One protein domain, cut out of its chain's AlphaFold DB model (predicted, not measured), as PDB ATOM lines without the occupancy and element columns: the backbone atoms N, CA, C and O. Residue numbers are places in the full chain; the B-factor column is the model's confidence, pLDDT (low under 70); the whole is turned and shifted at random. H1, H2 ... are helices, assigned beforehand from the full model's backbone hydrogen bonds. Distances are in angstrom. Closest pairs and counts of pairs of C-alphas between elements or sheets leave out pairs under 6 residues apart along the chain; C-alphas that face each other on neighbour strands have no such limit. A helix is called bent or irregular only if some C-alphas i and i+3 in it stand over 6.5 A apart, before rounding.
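This is residues 89 to 139 of the 169 residues of the protein "Transposase" of Colletotrichum incanum (UniProt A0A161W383). One long, straight helix, H1, makes an arm that sticks out with residues 89 to 110; after it comes a long unnamed stretch, residues 112 to 127, which runs on away from H1 and then folds back, and the short helix H2 sits beside that stretch and points back toward H1. H1 and H2 lie one beyond the other along the longest axis and do not form a bundle. The printed part has 51 residues with two named helices, H1 then H2, and no named strand; the class is all helix. The whole is extended, with a radius of gyration of the C-alphas of 18.7 A, and spans 60 by 15 by 11 A.

H1, residues 89 to 111, is the longest helix, and its residues 89 to 110 stand free: no C-alpha 8 or more residues away along the chain is within 10 A of theirs. H2, residues 128 to 137, is apart from H1, with no C-alpha of the one within 8 A of the other. Along H1 the z coordinate of the C-alphas falls from 80.774 to 49.198, while along H2 it rises from 29.420 to 39.869. In both H1 and H2 every O i to N i+4 pair is within hydrogen-bond range.

H1 has 23 residues and measures 33.0 A from C-alpha 89 at (13.347, -49.723, 80.774) to C-alpha 111 at (5.202, -44.986, 49.198). H2 has 10 residues and measures 14.3 A, ending with C-alpha 137 at (5.607, -53.044, 39.869). Neither helix is bent.

The two C-alphas farthest apart, those of Ser 89 and Asn 122, are 60.4 A apart. The link from H1 to H2, residues 112 to 127, is long. The printed part has no cut. Its mean pLDDT is 87.8, and residues 111 to 113 are under 70.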
ATOM      1  N   SER A  89      14.597 -49.298  81.411       91.06
ATOM      2  CA  SER A  89      13.347 -49.723  80.774       91.06
ATOM      3  C   SER A  89      12.618 -48.541  80.132       91.06
ATOM      4  O   SER A  89      12.103 -48.661  79.022       91.06
ATOM      5  N   PHE A  90      12.637 -47.373  80.784       91.56
ATOM      6  CA  PHE A  90      12.108 -46.134  80.213       91.56
ATOM      7  C   PHE A  90      12.897 -45.681  78.974       91.56
ATOM      8  O   PHE A  90      12.301 -45.339  77.950       91.56
ATOM      9  N   GLN A  91      14.234 -45.711  79.037       93.69
ATOM     10  CA  GLN A  91      15.093 -45.366  77.898       93.69
ATOM     11  C   GLN A  91      14.847 -46.297  76.708       93.69
ATOM     12  O   GLN A  91      14.678 -45.828  75.585       93.69
ATOM     13  N   LEU A  92      14.765 -47.604  76.965       96.44
ATOM     14  CA  LEU A  92      14.496 -48.613  75.948       96.44
ATOM     15  C   LEU A  92      13.133 -48.380  75.290       96.44
ATOM     16  O   LEU A  92      13.056 -48.352  74.064       96.44
ATOM     17  N   ALA A  93      12.078 -48.154  76.077       95.19
ATOM     18  CA  ALA A  93      10.744 -47.878  75.545       95.19
ATOM     19  C   ALA A  93      10.715 -46.597  74.691       95.19
ATOM     20  O   ALA A  93      10.114 -46.575  73.619       95.19
ATOM     21  N   THR A  94      11.410 -45.546  75.136       94.88
ATOM     22  CA  THR A  94      11.511 -44.278  74.396       94.88
ATOM     23  C   THR A  94      12.232 -44.473  73.062       94.88
ATOM     24  O   THR A  94      11.731 -44.041  72.027       94.88
ATOM     25  N   ALA A  95      13.364 -45.182  73.065       96.75
ATOM     26  CA  ALA A  95      14.124 -45.478  71.853       96.75
ATOM     27  C   ALA A  95      13.326 -46.350  70.871       96.75
ATOM     28  O   ALA A  95      13.322 -46.089  69.672       96.75
ATOM     29  N   GLN A  96      12.610 -47.364  71.366       97.94
ATOM     30  CA  GLN A  96      11.729 -48.191  70.534       97.94
ATOM     31  C   GLN A  96      10.633 -47.360  69.866       97.94
ATOM     32  O   GLN A  96      10.378 -47.526  68.674       97.94
ATOM     33  N   HIS A  97      10.009 -46.455  70.619       97.50
ATOM     34  CA  HIS A  97       8.985 -45.566  70.089       97.50
ATOM     35  C   HIS A  97       9.541 -44.630  69.005       97.50
ATOM     36  O   HIS A  97       8.931 -44.480  67.948       97.50
ATOM     37  N   GLU A  98      10.722 -44.049  69.225       97.94
ATOM     38  CA  GLU A  98      11.393 -43.193  68.242       97.94
ATOM     39  C   GLU A  98      11.748 -43.961  66.962       97.94
ATOM     40  O   GLU A  98      11.464 -43.492  65.860       97.94
ATOM     41  N   ILE A  99      12.282 -45.179  67.090       98.12
ATOM     42  CA  ILE A  99      12.556 -46.060  65.948       98.12
ATOM     43  C   ILE A  99      11.271 -46.335  65.164       98.12
ATOM     44  O   ILE A  99      11.280 -46.253  63.938       98.12
ATOM     45  N   GLN A 100      10.162 -46.632  65.844       97.94
ATOM     46  CA  GLN A 100       8.881 -46.893  65.190       97.94
ATOM     47  C   GLN A 100       8.369 -45.667  64.424       97.94
ATOM     48  O   GLN A 100       7.905 -45.796  63.289       97.94
ATOM     49  N   LEU A 101       8.481 -44.477  65.017       98.12
ATOM     50  CA  LEU A 101       8.088 -43.221  64.381       98.12
ATOM     51  C   LEU A 101       8.937 -42.941  63.136       98.12
ATOM     52  O   LEU A 101       8.397 -42.642  62.070       98.12
ATOM     53  N   LEU A 102      10.258 -43.109  63.235       97.56
ATOM     54  CA  LEU A 102      11.174 -42.938  62.106       97.56
ATOM     55  C   LEU A 102      10.917 -43.969  61.001       97.56
ATOM     56  O   LEU A 102      10.919 -43.625  59.820       97.56
ATOM     57  N   GLN A 103      10.646 -45.223  61.361       96.50
ATOM     58  CA  GLN A 103      10.276 -46.263  60.405       96.50
ATOM     59  C   GLN A 103       8.984 -45.910  59.665       96.50
ATOM     60  O   GLN A 103       8.926 -46.062  58.446       96.50
ATOM     61  N   ALA A 104       7.967 -45.405  60.368       93.94
ATOM     62  CA  ALA A 104       6.733 -44.934  59.746       93.94
ATOM     63  C   ALA A 104       7.012 -43.793  58.756       93.94
ATOM     64  O   ALA A 104       6.604 -43.874  57.600       93.94
ATOM     65  N   GLN A 105       7.812 -42.800  59.150       94.62
ATOM     66  CA  GLN A 105       8.183 -41.683  58.280       94.62
ATOM     67  C   GLN A 105       8.935 -42.137  57.018       94.62
ATOM     68  O   GLN A 105       8.651 -41.664  55.913       94.62
ATOM     69  N   VAL A 106       9.884 -43.070  57.154       93.00
ATOM     70  CA  VAL A 106      10.595 -43.650  56.006       93.00
ATOM     71  C   VAL A 106       9.614 -44.392  55.100       93.00
ATOM     72  O   VAL A 106       9.619 -44.148  53.893       93.00
ATOM     73  N   ASN A 107       8.736 -45.223  55.660       90.12
ATOM     74  CA  ASN A 107       7.729 -45.973  54.906       90.12
ATOM     75  C   ASN A 107       6.733 -45.066  54.167       90.12
ATOM     76  O   ASN A 107       6.348 -45.363  53.038       90.12
ATOM     77  N   ASP A 108       6.336 -43.943  54.755       87.38
ATOM     78  CA  ASP A 108       5.457 -42.977  54.094       87.38
ATOM     79  C   ASP A 108       6.189 -42.263  52.951       87.38
ATOM     80  O   ASP A 108       5.640 -42.058  51.864       87.38
ATOM     81  N   SER A 109       7.471 -41.943  53.150       82.75
ATOM     82  CA  SER A 109       8.302 -41.316  52.120       82.75
ATOM     83  C   SER A 109       8.611 -42.243  50.936       82.75
ATOM     84  O   SER A 109       8.753 -41.762  49.808       82.75
ATOM     85  N   THR A 110       8.701 -43.561  51.151       74.06
ATOM     86  CA  THR A 110       8.931 -44.537  50.074       74.06
ATOM     87  C   THR A 110       7.677 -44.761  49.239       74.06
ATOM     88  O   THR A 110       7.787 -44.840  48.016       74.06
ATOM     89  N   LYS A 111       6.496 -44.789  49.869       64.69
ATOM     90  CA  LYS A 111       5.202 -44.986  49.198       64.69
ATOM     91  C   LYS A 111       4.752 -43.780  48.371       64.69
ATOM     92  O   LYS A 111       4.109 -43.955  47.349       64.69
ATOM     93  N   ARG A 112       5.092 -42.548  48.769       62.75
ATOM     94  CA  ARG A 112       4.531 -41.332  48.140       62.75
ATOM     95  C   ARG A 112       5.323 -40.768  46.955       62.75
ATOM     96  O   ARG A 112       4.900 -39.774  46.358       62.75
ATOM     97  N   LYS A 113       6.487 -41.330  46.610       67.12
ATOM     98  CA  LYS A 113       7.245 -40.868  45.436       67.12
ATOM     99  C   LYS A 113       6.581 -41.397  44.168       67.12
ATOM    100  O   LYS A 113       6.767 -42.562  43.835       67.12
ATOM    101  N   LYS A 114       5.871 -40.519  43.441       71.69
ATOM    102  CA  LYS A 114       5.380 -40.788  42.077       71.69
ATOM    103  C   LYS A 114       6.526 -41.381  41.255       71.69
ATOM    104  O   LYS A 114       7.540 -40.715  41.038       71.69
ATOM    105  N   ARG A 115       6.404 -42.649  40.863       72.75
ATOM    106  CA  ARG A 115       7.417 -43.322  40.045       72.75
ATOM    107  C   ARG A 115       7.217 -42.940  38.588       72.75
ATOM    108  O   ARG A 115       6.090 -42.849  38.110       72.75
ATOM    109  N   ALA A 116       8.325 -42.686  37.897       83.00
ATOM    110  CA  ALA A 116       8.292 -42.444  36.465       83.00
ATOM    111  C   ALA A 116       7.846 -43.728  35.758       83.00
ATOM    112  O   ALA A 116       8.384 -44.805  36.025       83.00
ATOM    113  N   VAL A 117       6.866 -43.601  34.867       88.19
ATOM    114  CA  VAL A 117       6.426 -44.700  34.007       88.19
ATOM    115  C   VAL A 117       7.589 -45.060  33.090       88.19
ATOM    116  O   VAL A 117       8.117 -44.191  32.395       88.19
ATOM    117  N   LYS A 118       8.007 -46.327  33.100       86.06
ATOM    118  CA  LYS A 118       9.035 -46.807  32.170       86.06
ATOM    119  C   LYS A 118       8.422 -46.869  30.772       86.06
ATOM    120  O   LYS A 118       7.392 -47.510  30.569       86.06
ATOM    121  N   VAL A 119       9.042 -46.181  29.821       90.06
ATOM    122  CA  VAL A 119       8.632 -46.158  28.412       90.06
ATOM    123  C   VAL A 119       9.807 -46.654  27.577       90.06
ATOM    124  O   VAL A 119      10.958 -46.360  27.898       90.06
ATOM    125  N   ASP A 120       9.517 -47.448  26.549       87.25
ATOM    126  CA  ASP A 120      10.527 -47.942  25.614       87.25
ATOM    127  C   ASP A 120      11.177 -46.765  24.844       87.25
ATOM    128  O   ASP A 120      10.468 -45.830  24.463       87.25
ATOM    129  N   PRO A 121      12.505 -46.756  24.605       88.06
ATOM    130  CA  PRO A 121      13.189 -45.605  24.012       88.06
ATOM    131  C   PRO A 121      12.714 -45.240  22.601       88.06
ATOM    132  O   PRO A 121      12.928 -44.113  22.159       88.06
ATOM    133  N   ASN A 122      12.077 -46.177  21.892       90.88
ATOM    134  CA  ASN A 122      11.543 -45.955  20.551       90.88
ATOM    135  C   ASN A 122      10.116 -45.388  20.539       90.88
ATOM    136  O   ASN A 122       9.606 -45.054  19.467       90.88
ATOM    137  N   THR A 123       9.462 -45.244  21.692       89.25
ATOM    138  CA  THR A 123       8.132 -44.635  21.786       89.25
ATOM    139  C   THR A 123       8.202 -43.221  22.358       89.25
ATOM    140  O   THR A 123       8.940 -42.920  23.293       89.25
ATOM    141  N   LYS A 124       7.397 -42.323  21.772       88.50
ATOM    142  CA  LYS A 124       7.336 -40.909  22.165       88.50
ATOM    143  C   LYS A 124       6.432 -40.649  23.377       88.50
ATOM    144  O   LYS A 124       6.574 -39.606  24.004       88.50
ATOM    145  N   PHE A 125       5.506 -41.560  23.700       89.19
ATOM    146  CA  PHE A 125       4.502 -41.373  24.756       89.19
ATOM    147  C   PHE A 125       4.227 -42.668  25.531       89.19
ATOM    148  O   PHE A 125       4.246 -43.766  24.979       89.19
ATOM    149  N   ALA A 126       3.918 -42.542  26.823       90.62
ATOM    150  CA  ALA A 126       3.505 -43.680  27.638       90.62
ATOM    151  C   ALA A 126       2.101 -44.172  27.244       90.62
ATOM    152  O   ALA A 126       1.161 -43.382  27.163       90.62
ATOM    153  N   THR A 127       1.948 -45.485  27.074       93.25
ATOM    154  CA  THR A 127       0.642 -46.130  26.861       93.25
ATOM    155  C   THR A 127       0.001 -46.503  28.200       93.25
ATOM    156  O   THR A 127       0.701 -46.738  29.185       93.25
ATOM    157  N   ILE A 128      -1.330 -46.638  28.235       90.75
ATOM    158  CA  ILE A 128      -2.099 -47.067  29.420       90.75
ATOM    159  C   ILE A 128      -1.542 -48.371  30.020       90.75
ATOM    160  O   ILE A 128      -1.435 -48.491  31.239       90.75
ATOM    161  N   SER A 129      -1.113 -49.319  29.183       88.69
ATOM    162  CA  SER A 129      -0.474 -50.568  29.617       88.69
ATOM    163  C   SER A 129       0.810 -50.325  30.416       88.69
ATOM    164  O   SER A 129       1.013 -50.953  31.450       88.69
ATOM    165  N   ASN A 130       1.636 -49.361  29.994       89.62
ATOM    166  CA  ASN A 130       2.887 -49.008  30.675       89.62
ATOM    167  C   ASN A 130       2.600 -48.410  32.057       89.62
ATOM    168  O   ASN A 130       3.314 -48.690  33.020       89.62
ATOM    169  N   ILE A 131       1.532 -47.610  32.165       88.69
ATOM    170  CA  ILE A 131       1.083 -47.011  33.428       88.69
ATOM    171  C   ILE A 131       0.613 -48.108  34.389       88.69
ATOM    172  O   ILE A 131       1.088 -48.166  35.520       88.69
ATOM    173  N   ARG A 132      -0.257 -49.014  33.925       88.50
ATOM    174  CA  ARG A 132      -0.772 -50.135  34.730       88.50
ATOM    175  C   ARG A 132       0.351 -51.055  35.207       88.50
ATOM    176  O   ARG A 132       0.428 -51.361  36.390       88.50
ATOM    177  N   GLN A 133       1.263 -51.427  34.310       87.50
ATOM    178  CA  GLN A 133       2.426 -52.242  34.656       87.50
ATOM    179  C   GLN A 133       3.313 -51.549  35.699       87.50
ATOM    180  O   GLN A 133       3.769 -52.185  36.645       87.50
ATOM    181  N   SER A 134       3.503 -50.231  35.579       84.62
ATOM    182  CA  SER A 134       4.281 -49.455  36.551       84.62
ATOM    183  C   SER A 134       3.611 -49.393  37.932       84.62
ATOM    184  O   SER A 134       4.311 -49.435  38.939       84.62
ATOM    185  N   GLN A 135       2.275 -49.328  38.000       85.44
ATOM    186  CA  GLN A 135       1.513 -49.372  39.261       85.44
ATOM    187  C   GLN A 135       1.593 -50.746  39.942       85.44
ATOM    188  O   GLN A 135       1.725 -50.827  41.165       85.44
ATOM    189  N   ILE A 136       1.568 -51.821  39.149       83.56
ATOM    190  CA  ILE A 136       1.753 -53.200  39.618       83.56
ATOM    191  C   ILE A 136       3.171 -53.401  40.167       83.56
ATOM    192  O   ILE A 136       3.338 -53.884  41.285       83.56
ATOM    193  N   GLU A 137       4.204 -52.986  39.423       81.88
ATOM    194  CA  GLU A 137       5.607 -53.044  39.869       81.88
ATOM    195  C   GLU A 137       5.856 -52.209  41.133       81.88
ATOM    196  O   GLU A 137       6.692 -52.567  41.961       81.88
ATOM    197  N   ALA A 138       5.128 -51.101  41.297       76.06
ATOM    198  CA  ALA A 138       5.183 -50.259  42.488       76.06
ATOM    199  C   ALA A 138       4.435 -50.853  43.698       76.06
ATOM    200  O   ALA A 138       4.548 -50.312  44.798       76.06
ATOM    201  N   GLY A 139       3.692 -51.950  43.518       72.81
ATOM    202  CA  GLY A 139       2.889 -52.577  44.568       72.81
ATOM    203  C   GLY A 139       1.650 -51.771  44.976       72.81
ATOM    204  O   GLY A 139       1.090 -52.039  46.038       72.81
TER     205      GLY A 139